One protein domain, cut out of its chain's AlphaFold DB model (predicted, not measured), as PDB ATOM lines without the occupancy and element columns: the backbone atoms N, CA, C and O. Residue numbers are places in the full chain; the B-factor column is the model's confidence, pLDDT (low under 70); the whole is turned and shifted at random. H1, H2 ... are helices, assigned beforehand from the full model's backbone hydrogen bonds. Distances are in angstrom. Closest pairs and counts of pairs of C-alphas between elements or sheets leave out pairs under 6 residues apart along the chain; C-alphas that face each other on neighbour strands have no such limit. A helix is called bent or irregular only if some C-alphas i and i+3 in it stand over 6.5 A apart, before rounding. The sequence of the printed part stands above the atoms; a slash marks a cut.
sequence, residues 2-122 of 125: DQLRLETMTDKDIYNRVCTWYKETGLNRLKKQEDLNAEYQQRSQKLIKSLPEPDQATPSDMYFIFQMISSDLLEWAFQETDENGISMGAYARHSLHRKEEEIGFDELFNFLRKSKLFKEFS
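This is residues 2 to 122 of the 125 residues of an uncharacterized protein of Syntrophomonadaceae bacterium (UniProt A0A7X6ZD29). A rounded, all-helix body has H4 in its middle: H5 crosses it, H6 meets residues 60 to 64 of H4, and H2 and H3 form a hairpin beside it. Short H1 lies at the edge near H5, short H7 near H3 and H4, and residues 72 to 87 make a long loop. The printed part has 121 residues with seven named helices, H1 to H7 in order, and no named strand. It is compact, with a radius of gyration of the C-alphas of 13.6 A, and spans 39 by 33 by 25 A.

Start at H1, residues 2 to 7, which touches no helix. Next, H2, residues 11 to 31, is irregular, C-alphas 24 and 27 being 7.1 A apart, with a kink of 47 degrees near residue 25. Its residues 22 to 31 touch H3, residues 38 to 49, in a helical hairpin; the closest C-alphas, of Tyr 22 and Ile 48, are 6.5 A apart. H4, residues 59 to 71, only just touches H2, with 3 pairs of C-alphas within 8 A, the closest Tyr 15 and Met 62 at 6.0 A. H5, residues 88 to 103, touches H4 at a steep tilt of 56 degrees, opposite ways; look at the closest C-alphas, Phe 66 and Ala 92, 4.4 A apart. H5 also touches H2, closest at the C-alphas of Ile 14 and Tyr 91, 6.2 A. H6, residues 105 to 112, touches H4, closest at the C-alphas of Ser 60 and Leu 112, 5.3 A. H7, residues 118 to 121, is close but not clearly touching H3. Every O i to N i+4 pair is within hydrogen-bond range in H1, H3, H4 and H5, 15 of 17 in H2 and 2 of 4 in H6; H7 is too short for one.

Find C-alpha 2 at (98.954, 162.863, 157.114), where H1 begins. H2 runs 27.8 A, H3 16.5 A, H4 18.7 A and H5 22.7 A; H7 ends at C-alpha 121, (101.006, 134.147, 148.861).

The farthest C-alphas, Glu 34 and Glu 102, are 39.3 A apart. The printed part has no cut, and the link from H4 to H5 is long, 16 residues. Residues 2 to 4 have pLDDT under 70.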
ATOM      1  N   ASP A   2      98.512 164.002 157.940       66.88
ATOM      2  CA  ASP A   2      98.954 162.863 157.114       66.88
ATOM      3  C   ASP A   2      98.153 162.689 155.819       66.88
ATOM      4  O   ASP A   2      98.729 162.433 154.769       66.88
ATOM      5  N   GLN A   3      96.839 162.930 155.860       65.31
ATOM      6  CA  GLN A   3      95.968 162.826 154.684       65.31
ATOM      7  C   GLN A   3      96.387 163.769 153.543       65.31
ATOM      8  O   GLN A   3      96.495 163.338 152.402       65.31
ATOM      9  N   LEU A   4      96.739 165.019 153.869       68.94
ATOM     10  CA  LEU A   4      97.193 166.007 152.883       68.94
ATOM     11  C   LEU A   4      98.546 165.625 152.254       68.94
ATOM     12  O   LEU A   4      98.827 165.980 151.115       68.94
ATOM     13  N   ARG A   5      99.394 164.894 152.995       82.00
ATOM     14  CA  ARG A   5     100.660 164.359 152.468       82.00
ATOM     15  C   ARG A   5     100.398 163.200 151.508       82.00
ATOM     16  O   ARG A   5     100.971 163.181 150.424       82.00
ATOM     17  N   LEU A   6      99.504 162.283 151.879       89.75
ATOM     18  CA  LEU A   6      99.149 161.114 151.069       89.75
ATOM     19  C   LEU A   6      98.475 161.486 149.742       89.75
ATOM     20  O   LEU A   6      98.807 160.900 148.719       89.75
ATOM     21  N   GLU A   7      97.601 162.495 149.732       88.56
ATOM     22  CA  GLU A   7      96.903 162.954 148.517       88.56
ATOM     23  C   GLU A   7      97.847 163.413 147.397       88.56
ATOM     24  O   GLU A   7      97.508 163.308 146.220       88.56
ATOM     25  N   THR A   8      99.047 163.887 147.744       91.62
ATOM     26  CA  THR A   8     100.059 164.305 146.760       91.62
ATOM     27  C   THR A   8     100.934 163.165 146.237       91.62
ATOM     28  O   THR A   8     101.699 163.371 145.296       91.62
ATOM     29  N   MET A   9     100.844 161.970 146.827       94.88
ATOM     30  CA  MET A   9     101.687 160.832 146.473       94.88
ATOM     31  C   MET A   9     101.038 159.946 145.408       94.88
ATOM     32  O   MET A   9      99.833 159.667 145.417       94.88
ATOM     33  N   THR A  10     101.871 159.442 144.501       96.06
ATOM     34  CA  THR A  10     101.465 158.368 143.593       96.06
ATOM     35  C   THR A  10     101.491 157.021 144.318       96.06
ATOM     36  O   THR A  10     102.201 156.851 145.311       96.06
ATOM     37  N   ASP A  11     100.781 156.017 143.798       96.69
ATOM     38  CA  ASP A  11     100.833 154.664 144.374       96.69
ATOM     39  C   ASP A  11     102.243 154.064 144.316       96.69
ATOM     40  O   ASP A  11     102.624 153.289 145.192       96.69
ATOM     41  N   LYS A  12     103.056 154.473 143.331       97.12
ATOM     42  CA  LYS A  12     104.468 154.083 143.255       97.12
ATOM     43  C   LYS A  12     105.281 154.703 144.396       97.12
ATOM     44  O   LYS A  12     106.104 154.003 144.982       97.12
ATOM     45  N   ASP A  13     105.038 155.966 144.746       97.25
ATOM     46  CA  ASP A  13     105.709 156.620 145.881       97.25
ATOM     47  C   ASP A  13     105.319 155.966 147.207       97.25
ATOM     48  O   ASP A  13     106.174 155.702 148.054       97.25
ATOM     49  N   ILE A  14     104.030 155.663 147.370       97.88
ATOM     50  CA  ILE A  14     103.498 154.960 148.541       97.88
ATOM     51  C   ILE A  14     104.123 153.568 148.649       97.88
ATOM     52  O   ILE A  14     104.656 153.202 149.697       97.88
ATOM     53  N   TYR A  15     104.125 152.806 147.554       98.38
ATOM     54  CA  TYR A  15     104.739 151.484 147.517       98.38
ATOM     55  C   TYR A  15     106.234 151.542 147.832       98.38
ATOM     56  O   TYR A  15     106.732 150.697 148.571       98.38
ATOM     57  N   ASN A  16     106.951 152.545 147.321       97.88
ATOM     58  CA  ASN A  16     108.366 152.734 147.617       97.88
ATOM     59  C   ASN A  16     108.607 152.924 149.124       97.88
ATOM     60  O   ASN A  16     109.450 152.237 149.694       97.88
ATOM     61  N   ARG A  17     107.821 153.778 149.794       97.50
ATOM     62  CA  ARG A  17     107.908 153.978 151.255       97.50
ATOM     63  C   ARG A  17     107.678 152.681 152.023       97.50
ATOM     64  O   ARG A  17     108.490 152.308 152.866       97.50
ATOM     65  N   VAL A  18     106.609 151.967 151.676       98.00
ATOM     66  CA  VAL A  18     106.263 150.669 152.268       98.00
ATOM     67  C   VAL A  18     107.391 149.652 152.069       98.00
ATOM     68  O   VAL A  18     107.840 149.019 153.024       98.00
ATOM     69  N   CYS A  19     107.877 149.500 150.837       97.25
ATOM     70  CA  CYS A  19     108.911 148.533 150.480       97.25
ATOM     71  C   CYS A  19     110.215 148.800 151.241       97.25
ATOM     72  O   CYS A  19     110.773 147.881 151.847       97.25
ATOM     73  N   THR A  20     110.652 150.060 151.283       96.88
ATOM     74  CA  THR A  20     111.827 150.494 152.047       96.88
ATOM     75  C   THR A  20     111.663 150.187 153.529       96.88
ATOM     76  O   THR A  20     112.521 149.523 154.111       96.88
ATOM     77  N   TRP A  21     110.524 150.547 154.131       98.12
ATOM     78  CA  TRP A  21     110.277 150.283 155.549       98.12
ATOM     79  C   TRP A  21     110.361 148.789 155.886       98.12
ATOM     80  O   TRP A  21     111.046 148.399 156.837       98.12
ATOM     81  N   TYR A  22     109.726 147.921 155.091       97.69
ATOM     82  CA  TYR A  22     109.762 146.475 155.333       97.69
ATOM     83  C   TYR A  22     111.166 145.880 155.180       97.69
ATOM     84  O   TYR A  22     111.548 145.013 155.976       97.69
ATOM     85  N   LYS A  23     111.933 146.339 154.184       94.75
ATOM     86  CA  LYS A  23     113.298 145.861 153.923       94.75
ATOM     87  C   LYS A  23     114.283 146.307 155.002       94.75
ATOM     88  O   LYS A  23     115.074 145.488 155.464       94.75
ATOM     89  N   GLU A  24     114.219 147.564 155.424       95.56
ATOM     90  CA  GLU A  24     115.179 148.144 156.369       95.56
ATOM     91  C   GLU A  24     114.822 147.850 157.830       95.56
ATOM     92  O   GLU A  24     115.685 147.507 158.642       95.56
ATOM     93  N   THR A  25     113.535 147.937 158.169       96.25
ATOM     94  CA  THR A  25     113.048 147.859 159.553       96.25
ATOM     95  C   THR A  25     112.188 146.622 159.786       96.25
ATOM     96  O   THR A  25     112.388 145.893 160.766       96.25
ATOM     97  N   GLY A  26     111.247 146.349 158.880       95.38
ATOM     98  CA  GLY A  26     110.202 145.349 159.080       95.38
ATOM     99  C   GLY A  26     110.734 143.938 159.335       95.38
ATOM    100  O   GLY A  26     110.304 143.288 160.285       95.38
ATOM    101  N   LEU A  27     111.730 143.474 158.573       94.81
ATOM    102  CA  LEU A  27     112.330 142.143 158.773       94.81
ATOM    103  C   LEU A  27     112.896 141.933 160.181       94.81
ATOM    104  O   LEU A  27     112.785 140.838 160.735       94.81
ATOM    105  N   ASN A  28     113.530 142.957 160.750       94.69
ATOM    106  CA  ASN A  28     114.118 142.867 162.082       94.69
ATOM    107  C   ASN A  28     113.052 142.957 163.174       94.69
ATOM    108  O   ASN A  28     113.174 142.261 164.180       94.69
ATOM    109  N   ARG A  29     112.005 143.767 162.972       95.12
ATOM    110  CA  ARG A  29     110.857 143.818 163.885       95.12
ATOM    111  C   ARG A  29     110.095 142.502 163.904       95.12
ATOM    112  O   ARG A  29     109.882 141.961 164.979       95.12
ATOM    113  N   LEU A  30     109.792 141.938 162.734       95.81
ATOM    114  CA  LEU A  30     109.078 140.670 162.606       95.81
ATOM    115  C   LEU A  30     109.762 139.538 163.381       95.81
ATOM    116  O   LEU A  30     109.085 138.771 164.052       95.81
ATOM    117  N   LYS A  31     111.098 139.445 163.342       92.12
ATOM    118  CA  LYS A  31     111.863 138.420 164.080       92.12
ATOM    119  C   LYS A  31     111.765 138.538 165.604       92.12
ATOM    120  O   LYS A  31     112.033 137.558 166.287       92.12
ATOM    121  N   LYS A  32     111.454 139.727 166.124       92.75
ATOM    122  CA  LYS A  32     111.336 140.002 167.564       92.75
ATOM    123  C   LYS A  32     109.909 139.827 168.089       92.75
ATOM    124  O   LYS A  32     109.691 139.981 169.281       92.75
ATOM    125  N   GLN A  33     108.948 139.560 167.207       89.69
ATOM    126  CA  GLN A  33     107.567 139.289 167.584       89.69
ATOM    127  C   GLN A  33     107.464 137.838 168.063       89.69
ATOM    128  O   GLN A  33     107.469 136.920 167.244       89.69
ATOM    129  N   GLU A  34     107.413 137.636 169.378       86.81
ATOM    130  CA  GLU A  34     107.322 136.303 169.994       86.81
ATOM    131  C   GLU A  34     105.884 135.756 170.002       86.81
ATOM    132  O   GLU A  34     105.686 134.544 169.993       86.81
ATOM    133  N   ASP A  35     104.887 136.643 169.933       90.56
ATOM    134  CA  ASP A  35     103.464 136.284 170.011       90.56
ATOM    135  C   ASP A  35     102.860 135.839 168.665       90.56
ATOM    136  O   ASP A  35     101.722 135.367 168.605       90.56
ATOM    137  N   LEU A  36     103.597 135.990 167.558       90.50
ATOM    138  CA  LEU A  36     103.118 135.583 166.240       90.50
ATOM    139  C   LEU A  36     103.283 134.078 166.035       90.50
ATOM    140  O   LEU A  36     104.321 133.486 166.321       90.50
ATOM    141  N   ASN A  37     102.268 133.461 165.433       93.75
ATOM    142  CA  ASN A  37     102.362 132.082 164.976       93.75
ATOM    143  C   ASN A  37     103.571 131.898 164.030       93.75
ATOM    144  O   ASN A  37     103.756 132.677 163.093       93.75
ATOM    145  N   ALA A  38     104.363 130.840 164.240       93.69
ATOM    146  CA  ALA A  38     105.600 130.595 163.493       93.69
ATOM    147  C   ALA A  38     105.390 130.448 161.972       93.69
ATOM    148  O   ALA A  38     106.200 130.948 161.190       93.69
ATOM    149  N   GLU A  39     104.300 129.807 161.535       94.56
ATOM    150  CA  GLU A  39     103.961 129.693 160.110       94.56
ATOM    151  C   GLU A  39     103.635 131.069 159.521       94.56
ATOM    152  O   GLU A  39     104.154 131.433 158.464       94.56
ATOM    153  N   TYR A  40     102.817 131.859 160.227       95.00
ATOM    154  CA  TYR A  40     102.508 133.232 159.827       95.00
ATOM    155  C   TYR A  40     103.793 134.055 159.702       95.00
ATOM    156  O   TYR A  40     104.066 134.595 158.633       95.00
ATOM    157  N   GLN A  41     104.642 134.054 160.732       96.00
ATOM    158  CA  GLN A  41     105.913 134.778 160.746       96.00
ATOM    159  C   GLN A  41     106.831 134.363 159.583       96.00
ATOM    160  O   GLN A  41     107.405 135.217 158.902       96.00
ATOM    161  N   GLN A  42     106.945 133.061 159.302       95.94
ATOM    162  CA  GLN A  42     107.739 132.550 158.186       95.94
ATOM    163  C   GLN A  42     107.183 133.010 156.831       95.94
ATOM    164  O   GLN A  42     107.950 133.434 155.960       95.94
ATOM    165  N   ARG A  43     105.860 132.957 156.639       96.81
ATOM    166  CA  ARG A  43     105.203 133.404 155.402       96.81
ATOM    167  C   ARG A  43     105.329 134.911 155.203       96.81
ATOM    168  O   ARG A  43     105.674 135.331 154.100       96.81
ATOM    169  N   SER A  44     105.143 135.705 156.254       97.44
ATOM    170  CA  SER A  44     105.391 137.150 156.254       97.44
ATOM    171  C   SER A  44     106.835 137.461 155.870       97.44
ATOM    172  O   SER A  44     107.085 138.274 154.985       97.44
ATOM    173  N   GLN A  45     107.805 136.763 156.468       97.25
ATOM    174  CA  GLN A  45     109.219 136.956 156.151       97.25
ATOM    175  C   GLN A  45     109.523 136.611 154.690       97.25
ATOM    176  O   GLN A  45     110.292 137.319 154.034       97.25
ATOM    177  N   LYS A  46     108.939 135.522 154.179       97.62
ATOM    178  CA  LYS A  46     109.085 135.122 152.781       97.62
ATOM    179  C   LYS A  46     108.503 136.186 151.849       97.62
ATOM    180  O   LYS A  46     109.187 136.575 150.910       97.62
ATOM    181  N   LEU A  47     107.313 136.708 152.146       97.94
ATOM    182  CA  LEU A  47     106.693 137.779 151.366       97.94
ATOM    183  C   LEU A  47     107.566 139.039 151.340       97.94
ATOM    184  O   LEU A  47     107.821 139.566 150.263       97.94
ATOM    185  N   ILE A  48     108.088 139.477 152.492       97.81
ATOM    186  CA  ILE A  48     108.953 140.666 152.572       97.81
ATOM    187  C   ILE A  48     110.215 140.500 151.711       97.81
ATOM    188  O   ILE A  48     110.622 141.422 151.007       97.81
ATOM    189  N   LYS A  49     110.831 139.312 151.727       96.94
ATOM    190  CA  LYS A  49     112.004 139.008 150.890       96.94
ATOM    191  C   LYS A  49     111.675 138.928 149.396       96.94
ATOM    192  O   LYS A  49     112.570 139.126 148.583       96.94
ATOM    193  N   SER A  50     110.422 138.642 149.050       96.75
ATOM    194  CA  SER A  50     109.932 138.554 147.671       96.75
ATOM    195  C   SER A  50     109.336 139.865 147.143       96.75
ATOM    196  O   SER A  50     108.827 139.877 146.021       96.75
ATOM    197  N   LEU A  51     109.372 140.962 147.915       96.69
ATOM    198  CA  LEU A  51     108.841 142.251 147.466       96.69
ATOM    199  C   LEU A  51     109.566 142.711 146.193       96.69
ATOM    200  O   LEU A  51     110.791 142.873 146.224       96.69
ATOM    201  N   PRO A  52     108.849 142.953 145.079       95.94
ATOM    202  CA  PRO A  52     109.471 143.492 143.884       95.94
ATOM    203  C   PRO A  52     110.053 144.877 144.169       95.94
ATOM    204  O   PRO A  52     109.464 145.667 144.914       95.94
ATOM    205  N   GLU A  53     111.196 145.179 143.552       95.56
ATOM    206  CA  GLU A  53     111.732 146.539 143.579       95.56
ATOM    207  C   GLU A  53     110.693 147.524 143.022       95.56
ATOM    208  O   GLU A  53     109.960 147.158 142.096       95.56
ATOM    209  N   PRO A  54     110.614 148.764 143.541       94.19
ATOM    210  CA  PRO A  54     109.611 149.747 143.117       94.19
ATOM    211  C   PRO A  54     109.528 149.940 141.599       94.19
ATOM    212  O   PRO A  54     108.451 150.167 141.054       94.19
ATOM    213  N   ASP A  55     110.653 149.800 140.901       94.69
ATOM    214  CA  ASP A  55     110.762 149.993 139.451       94.69
ATOM    215  C   ASP A  55     110.305 148.785 138.633       94.69
ATOM    216  O   ASP A  55     110.040 148.902 137.440       94.69
ATOM    217  N   GLN A  56     110.220 147.625 139.279       95.62
ATOM    218  CA  GLN A  56     109.848 146.344 138.681       95.62
ATOM    219  C   GLN A  56     108.463 145.869 139.133       95.62
ATOM    220  O   GLN A  56     107.956 144.866 138.626       95.62
ATOM    221  N   ALA A  57     107.871 146.537 140.121       96.88
ATOM    222  CA  ALA A  57     106.551 146.223 140.629       96.88
ATOM    223  C   ALA A  57     105.487 146.643 139.609       96.88
ATOM    224  O   ALA A  57     105.440 147.789 139.162       96.88
ATOM    225  N   THR A  58     104.609 145.710 139.243       97.69
ATOM    226  CA  THR A  58     103.403 146.064 138.486       97.69
ATOM    227  C   THR A  58     102.385 146.726 139.417       97.69
ATOM    228  O   THR A  58     102.418 146.463 140.623       97.69
ATOM    229  N   PRO A  59     101.421 147.511 138.902       97.75
ATOM    230  CA  PRO A  59     100.348 148.055 139.732       97.75
ATOM    231  C   PRO A  59      99.637 146.977 140.564       97.75
ATOM    232  O   PRO A  59      99.475 147.136 141.768       97.75
ATOM    233  N   SER A  60      99.303 145.824 139.975       97.62
ATOM    234  CA  SER A  60      98.684 144.723 140.724       97.62
ATOM    235  C   SER A  60      99.566 144.186 141.854       97.62
ATOM    236  O   SER A  60      99.035 143.811 142.894       97.62
ATOM    237  N   ASP A  61     100.895 144.173 141.694       98.12
ATOM    238  CA  ASP A  61     101.806 143.747 142.764       98.12
ATOM    239  C   ASP A  61     101.795 144.731 143.935       98.12
ATOM    240  O   ASP A  61     101.697 144.306 145.084       98.12
ATOM    241  N   MET A  62     101.843 146.036 143.652       98.50
ATOM    242  CA  MET A  62     101.806 147.079 144.685       98.50
ATOM    243  C   MET A  62     100.525 146.975 145.518       98.50
ATOM    244  O   MET A  62     100.568 146.906 146.745       98.50
ATOM    245  N   TYR A  63      99.385 146.871 144.837       98.25
ATOM    246  CA  TYR A  63      98.079 146.757 145.476       98.25
ATOM    247  C   TYR A  63      97.880 145.445 146.226       98.25
ATOM    248  O   TYR A  63      97.248 145.433 147.281       98.25
ATOM    249  N   PHE A  64      98.462 144.349 145.737       97.81
ATOM    250  CA  PHE A  64      98.488 143.098 146.485       97.81
ATOM    251  C   PHE A  64      99.227 143.265 147.816       97.81
ATOM    252  O   PHE A  64      98.739 142.810 148.846       97.81
ATOM    253  N   ILE A  65     100.352 143.982 147.836       98.38
ATOM    254  CA  ILE A  65     101.064 144.279 149.084       98.38
ATOM    255  C   ILE A  65     100.239 145.166 150.013       98.38
ATOM    256  O   ILE A  65     100.162 144.868 151.204       98.38
ATOM    257  N   PHE A  66      99.553 146.186 149.496       98.44
ATOM    258  CA  PHE A  66      98.635 146.985 150.311       98.44
ATOM    259  C   PHE A  66      97.528 146.120 150.931       98.44
ATOM    260  O   PHE A  66      97.245 146.249 152.122       98.44
ATOM    261  N   GLN A  67      96.966 145.167 150.181       97.50
ATOM    262  CA  GLN A  67      95.989 144.216 150.718       97.50
ATOM    263  C   GLN A  67      96.577 143.349 151.843       97.50
ATOM    264  O   GLN A  67      95.926 143.153 152.872       97.50
ATOM    265  N   MET A  68      97.807 142.853 151.670       97.81
ATOM    266  CA  MET A  68      98.498 142.045 152.684       97.81
ATOM    267  C   MET A  68      98.766 142.832 153.970       97.81
ATOM    268  O   MET A  68      98.719 142.249 155.050       97.81
ATOM    269  N   ILE A  69      99.021 144.140 153.865       98.25
ATOM    270  CA  ILE A  69      99.168 145.041 155.019       98.25
ATOM    271  C   ILE A  69      97.823 145.263 155.699       98.25
ATOM    272  O   ILE A  69      97.757 145.302 156.918       98.25
ATOM    273  N   SER A  70      96.750 145.411 154.926       96.38
ATOM    274  CA  SER A  70      95.428 145.720 155.468       96.38
ATOM    275  C   SER A  70      94.801 144.556 156.247       96.38
ATOM    276  O   SER A  70      94.002 144.798 157.146       96.38
ATOM    277  N   SER A  71      95.101 143.299 155.886       92.38
ATOM    278  CA  SER A  71      94.295 142.160 156.373       92.38
ATOM    279  C   SER A  71      94.932 140.763 156.282       92.38
ATOM    280  O   SER A  71      94.208 139.770 156.349       92.38
ATOM    281  N   ASP A  72      96.246 140.632 156.060       94.75
ATOM    282  CA  ASP A  72      96.869 139.296 155.980       94.75
ATOM    283  C   ASP A  72      98.346 139.314 156.421       94.75
ATOM    284  O   ASP A  72      98.678 139.791 157.505       94.75
ATOM    285  N   LEU A  73      99.260 138.769 155.610       96.56
ATOM    286  CA  LEU A  73     100.644 138.452 155.976       96.56
ATOM    287  C   LEU A  73     101.491 139.649 156.433       96.56
ATOM    288  O   LEU A  73     102.590 139.442 156.943       96.56
ATOM    289  N   LEU A  74     101.041 140.885 156.248       97.44
ATOM    290  CA  LEU A  74     101.765 142.087 156.664       97.44
ATOM    291  C   LEU A  74     100.964 142.945 157.665       97.44
ATOM    292  O   LEU A  74     101.424 144.015 158.051       97.44
ATOM    293  N   GLU A  75      99.805 142.467 158.127       96.88
ATOM    294  CA  GLU A  75      98.936 143.168 159.086       96.88
ATOM    295  C   GLU A  75      99.619 143.447 160.428       96.88
ATOM    296  O   GLU A  75      99.365 144.473 161.055       96.88
ATOM    297  N   TRP A  76     100.557 142.595 160.845       96.19
ATOM    298  CA  TRP A  76     101.322 142.791 162.081       96.19
ATOM    299  C   TRP A  76     102.019 144.165 162.166       96.19
ATOM    300  O   TRP A  76     102.291 144.645 163.263       96.19
ATOM    301  N   ALA A  77     102.303 144.808 161.028       96.88
ATOM    302  CA  ALA A  77     102.918 146.130 160.941       96.88
ATOM    303  C   ALA A  77     101.920 147.254 160.613       96.88
ATOM    304  O   ALA A  77     102.330 148.380 160.351       96.88
ATOM    305  N   PHE A  78     100.609 147.000 160.635       97.12
ATOM    306  CA  PHE A  78      99.591 147.975 160.232       97.12
ATOM    307  C   PHE A  78      99.703 149.312 160.988       97.12
ATOM    308  O   PHE A  78      99.577 150.378 160.385       97.12
ATOM    309  N   GLN A  79      99.965 149.261 162.297       96.69
ATOM    310  CA  GLN A  79     100.110 150.450 163.152       96.69
ATOM    311  C   GLN A  79     101.542 151.002 163.198       96.69
ATOM    312  O   GLN A  79     101.779 152.043 163.805       96.69
ATOM    313  N   GLU A  80     102.504 150.322 162.574       96.75
ATOM    314  CA  GLU A  80     103.894 150.766 162.556       96.75
ATOM    315  C   GLU A  80     104.079 151.936 161.599       96.75
ATOM    316  O   GLU A  80     103.519 151.940 160.501       96.75
ATOM    317  N   THR A  81     104.892 152.912 162.003       96.38
ATOM    318  CA  THR A  81     105.130 154.142 161.241       96.38
ATOM    319  C   THR A  81     106.530 154.198 160.643       96.38
ATOM    320  O   THR A  81     107.485 153.625 161.179       96.38
ATOM    321  N   ASP A  82     106.652 154.925 159.536       95.12
ATOM    322  CA  ASP A  82     107.939 155.354 158.988       95.12
ATOM    323  C   ASP A  82     108.483 156.606 159.710       95.12
ATOM    324  O   ASP A  82     107.903 157.097 160.686       95.12
ATOM    325  N   GLU A  83     109.608 157.144 159.235       92.81
ATOM    326  CA  GLU A  83     110.225 158.362 159.770       92.81
ATOM    327  C   GLU A  83     109.370 159.628 159.592       92.81
ATOM    328  O   GLU A  83     109.599 160.631 160.269       92.81
ATOM    329  N   ASN A  84     108.370 159.589 158.708       90.62
ATOM    330  CA  ASN A  84     107.443 160.692 158.468       90.62
ATOM    331  C   ASN A  84     106.224 160.637 159.402       90.62
ATOM    332  O   ASN A  84     105.393 161.552 159.363       90.62
ATOM    333  N   GLY A  85     106.130 159.595 160.236       94.25
ATOM    334  CA  GLY A  85     105.034 159.357 161.169       94.25
ATOM    335  C   GLY A  85     103.790 158.750 160.518       94.25
ATOM    336  O   GLY A  85     102.746 158.704 161.162       94.25
ATOM    337  N   ILE A  86     103.872 158.287 159.266       96.00
ATOM    338  CA  ILE A  86     102.732 157.698 158.554       96.00
ATOM    339  C   ILE A  86     102.761 156.184 158.746       96.00
ATOM    340  O   ILE A  86     103.792 155.542 158.537       96.00
ATOM    341  N   SER A  87     101.629 155.601 159.152       97.44
ATOM    342  CA  SER A  87     101.557 154.157 159.372       97.44
ATOM    343  C   SER A  87     101.480 153.368 158.066       97.44
ATOM    344  O   SER A  87     100.902 153.824 157.074       97.44
ATOM    345  N   MET A  88     102.013 152.144 158.062       98.25
ATOM    346  CA  MET A  88     101.908 151.241 156.909       98.25
ATOM    347  C   MET A  88     100.442 150.979 156.542       98.25
ATOM    348  O   MET A  88     100.090 150.937 155.363       98.25
ATOM    349  N   GLY A  89      99.571 150.869 157.549       97.81
ATOM    350  CA  GLY A  89      98.131 150.751 157.367       97.81
ATOM    351  C   GLY A  89      97.497 151.990 156.733       97.81
ATOM    352  O   GLY A  89      96.617 151.850 155.884       97.81
ATOM    353  N   ALA A  90      97.955 153.198 157.076       97.56
ATOM    354  CA  ALA A  90      97.469 154.433 156.459       97.56
ATOM    355  C   ALA A  90      97.839 154.504 154.971       97.56
ATOM    356  O   ALA A  90      96.974 154.802 154.145       97.56
ATOM    357  N   TYR A  91      99.083 154.158 154.624       98.12
ATOM    358  CA  TYR A  91      99.526 154.023 153.235       98.12
ATOM    359  C   TYR A  91      98.661 153.029 152.454       98.12
ATOM    360  O   TYR A  91      98.085 153.376 151.422       98.12
ATOM    361  N   ALA A  92      98.527 151.808 152.977       98.12
ATOM    362  CA  ALA A  92      97.773 150.745 152.326       98.12
ATOM    363  C   ALA A  92      96.301 151.120 152.121       98.12
ATOM    364  O   ALA A  92      95.769 150.980 151.019       98.12
ATOM    365  N   ARG A  93      95.647 151.637 153.168       97.00
ATOM    366  CA  ARG A  93      94.232 152.010 153.124       97.00
ATOM    367  C   ARG A  93      93.969 153.137 152.136       97.00
ATOM    368  O   ARG A  93      92.979 153.069 151.417       97.00
ATOM    369  N   HIS A  94      94.843 154.143 152.086       96.81
ATOM    370  CA  HIS A  94      94.703 155.256 151.151       96.81
ATOM    371  C   HIS A  94      94.726 154.774 149.696       96.81
ATOM    372  O   HIS A  94      93.796 155.064 148.945       96.81
ATOM    373  N   SER A  95      95.746 154.000 149.312       97.56
ATOM    374  CA  SER A  95      95.848 153.484 147.944       97.56
ATOM    375  C   SER A  95      94.696 152.545 147.602       97.56
ATOM    376  O   SER A  95      94.080 152.717 146.550       97.56
ATOM    377  N   LEU A  96      94.360 151.589 148.483       97.50
ATOM    378  CA  LEU A  96      93.258 150.641 148.265       97.50
ATOM    379  C   LEU A  96      91.921 151.354 148.070       97.50
ATOM    380  O   LEU A  96      91.226 151.054 147.106       97.50
ATOM    381  N   HIS A  97      91.596 152.320 148.932       96.69
ATOM    382  CA  HIS A  97      90.341 153.061 148.842       96.69
ATOM    383  C   HIS A  97      90.236 153.844 147.531       96.69
ATOM    384  O   HIS A  97      89.245 153.710 146.822       96.69
ATOM    385  N   ARG A  98      91.295 154.566 147.141       95.94
ATOM    386  CA  ARG A  98      91.339 155.267 145.847       95.94
ATOM    387  C   ARG A  98      91.125 154.328 144.664       95.94
ATOM    388  O   ARG A  98      90.480 154.698 143.689       95.94
ATOM    389  N   LYS A  99      91.679 153.115 144.724       97.31
ATOM    390  CA  LYS A  99      91.503 152.136 143.648       97.31
ATOM    391  C   LYS A  99      90.105 151.560 143.626       97.31
ATOM    392  O   LYS A  99      89.548 151.399 142.552       97.31
ATOM    393  N   GLU A 100      89.539 151.276 144.790       96.38
ATOM    394  CA  GLU A 100      88.151 150.851 144.918       96.38
ATOM    395  C   GLU A 100      87.187 151.902 144.349       96.38
ATOM    396  O   GLU A 100      86.272 151.539 143.622       96.38
ATOM    397  N   GLU A 101      87.426 153.193 144.586       96.62
ATOM    398  CA  GLU A 101      86.652 154.277 143.961       96.62
ATOM    399  C   GLU A 101      86.812 154.318 142.430       96.62
ATOM    400  O   GLU A 101      85.866 154.650 141.720       96.62
ATOM    401  N   GLU A 102      87.994 153.966 141.912       96.88
ATOM    402  CA  GLU A 102      88.294 153.962 140.474       96.88
ATOM    403  C   GLU A 102      87.633 152.792 139.729       96.88
ATOM    404  O   GLU A 102      87.071 152.990 138.651       96.88
ATOM    405  N   ILE A 103      87.743 151.567 140.256       97.06
ATOM    406  CA  ILE A 103      87.348 150.343 139.532       97.06
ATOM    407  C   ILE A 103      86.174 149.593 140.168       97.06
ATOM    408  O   ILE A 103      85.616 148.702 139.536       97.06
ATOM    409  N   GLY A 104      85.772 149.959 141.385       96.06
ATOM    410  CA  GLY A 104      84.765 149.257 142.174       96.06
ATOM    411  C   GLY A 104      85.332 148.098 143.001       96.06
ATOM    412  O   GLY A 104      86.361 147.503 142.674       96.06
ATOM    413  N   PHE A 105      84.625 147.756 144.082       89.88
ATOM    414  CA  PHE A 105      85.008 146.687 145.010       89.88
ATOM    415  C   PHE A 105      85.123 145.312 144.333       89.88
ATOM    416  O   PHE A 105      86.117 144.610 144.519       89.88
ATOM    417  N   ASP A 106      84.144 144.947 143.501       90.69
ATOM    418  CA  ASP A 106      84.112 143.634 142.844       90.69
ATOM    419  C   ASP A 106      85.307 143.436 141.894       90.69
ATOM    420  O   ASP A 106      85.912 142.360 141.841       90.69
ATOM    421  N   GLU A 107      85.712 144.493 141.185       96.12
ATOM    422  CA  GLU A 107      86.848 144.441 140.261       96.12
ATOM    423  C   GLU A 107      88.201 144.541 140.961       96.12
ATOM    424  O   GLU A 107      89.212 144.075 140.420       96.12
ATOM    425  N   LEU A 108      88.250 145.089 142.180       94.81
ATOM    426  CA  LEU A 108      89.480 145.149 142.961       94.81
ATOM    427  C   LEU A 108      90.052 143.749 143.174       94.81
ATOM    428  O   LEU A 108      91.242 143.531 142.948       94.81
ATOM    429  N   PHE A 109      89.219 142.763 143.505       91.75
ATOM    430  CA  PHE A 109      89.697 141.393 143.679       91.75
ATOM    431  C   PHE A 109      90.289 140.810 142.384       91.75
ATOM    432  O   PHE A 109      91.391 140.251 142.398       91.75
ATOM    433  N   ASN A 110      89.621 141.001 141.243       94.50
ATOM    434  CA  ASN A 110      90.127 140.571 139.933       94.50
ATOM    435  C   ASN A 110      91.449 141.257 139.573       94.50
ATOM    436  O   ASN A 110      92.337 140.640 138.977       94.50
ATOM    437  N   PHE A 111      91.598 142.527 139.938       95.88
ATOM    438  CA  PHE A 111      92.829 143.281 139.762       95.88
ATOM    439  C   PHE A 111      93.974 142.704 140.604       95.88
ATOM    440  O   PHE A 111      95.060 142.466 140.069       95.88
ATOM    441  N   LEU A 112      93.728 142.389 141.879       95.19
ATOM    442  CA  LEU A 112      94.718 141.777 142.772       95.19
ATOM    443  C   LEU A 112      95.185 140.399 142.274       95.19
ATOM    444  O   LEU A 112      96.382 140.104 142.327       95.19
ATOM    445  N   ARG A 113      94.285 139.576 141.709       94.62
ATOM    446  CA  ARG A 113      94.616 138.245 141.147       94.62
ATOM    447  C   ARG A 113      95.638 138.286 140.007       94.62
ATOM    448  O   ARG A 113      96.249 137.260 139.705       94.62
ATOM    449  N   LYS A 114      95.834 139.443 139.367       95.62
ATOM    450  CA  LYS A 114      96.832 139.626 138.299       95.62
ATOM    451  C   LYS A 114      98.260 139.737 138.838       95.62
ATOM    452  O   LYS A 114      99.200 139.561 138.064       95.62
ATOM    453  N   SER A 115      98.436 139.986 140.138       96.06
ATOM    454  CA  SER A 115      99.760 140.023 140.757       96.06
ATOM    455  C   SER A 115     100.456 138.668 140.656       96.06
ATOM    456  O   SER A 115      99.864 137.617 140.917       96.06
ATOM    457  N   LYS A 116     101.759 138.688 140.368       94.00
ATOM    458  CA  LYS A 116     102.587 137.472 140.434       94.00
ATOM    459  C   LYS A 116     102.676 136.920 141.861       94.00
ATOM    460  O   LYS A 116     102.794 135.711 142.036       94.00
ATOM    461  N   LEU A 117     102.569 137.797 142.861       95.06
ATOM    462  CA  LEU A 117     102.601 137.447 144.280       95.06
ATOM    463  C   LEU A 117     101.314 136.754 144.726       95.06
ATOM    464  O   LEU A 117     101.361 135.902 145.611       95.06
ATOM    465  N   PHE A 118     100.178 137.052 144.085       93.56
ATOM    466  CA  PHE A 118      98.896 136.443 144.432       93.56
ATOM    467  C   PHE A 118      98.969 134.915 144.382       93.56
ATOM    468  O   PHE A 118      98.559 134.246 145.323       93.56
ATOM    469  N   LYS A 119      99.561 134.354 143.321       86.81
ATOM    470  CA  LYS A 119      99.675 132.896 143.140       86.81
ATOM    471  C   LYS A 119     100.481 132.206 144.238       86.81
ATOM    472  O   LYS A 119     100.243 131.037 144.516       86.81
ATOM    473  N   GLU A 120     101.458 132.901 144.806       91.06
ATOM    474  CA  GLU A 120     102.380 132.327 145.784       91.06
ATOM    475  C   GLU A 120     101.923 132.561 147.228       91.06
ATOM    476  O   GLU A 120     102.170 131.723 148.095       91.06
ATOM    477  N   PHE A 121     101.267 133.692 147.497       94.81
ATOM    478  CA  PHE A 121     101.006 134.147 148.861       94.81
ATOM    479  C   PHE A 121      99.524 134.219 149.235       94.81
ATOM    480  O   PHE A 121      99.233 134.204 150.433       94.81
ATOM    481  N   SER A 122      98.600 134.245 148.268       88.81
ATOM    482  CA  SER A 122      97.161 134.213 148.552       88.81
ATOM    483  C   SER A 122      96.764 132.909 149.247       88.81
ATOM    484  O   SER A 122      97.280 131.835 148.942       88.81
TER     485      SER A 122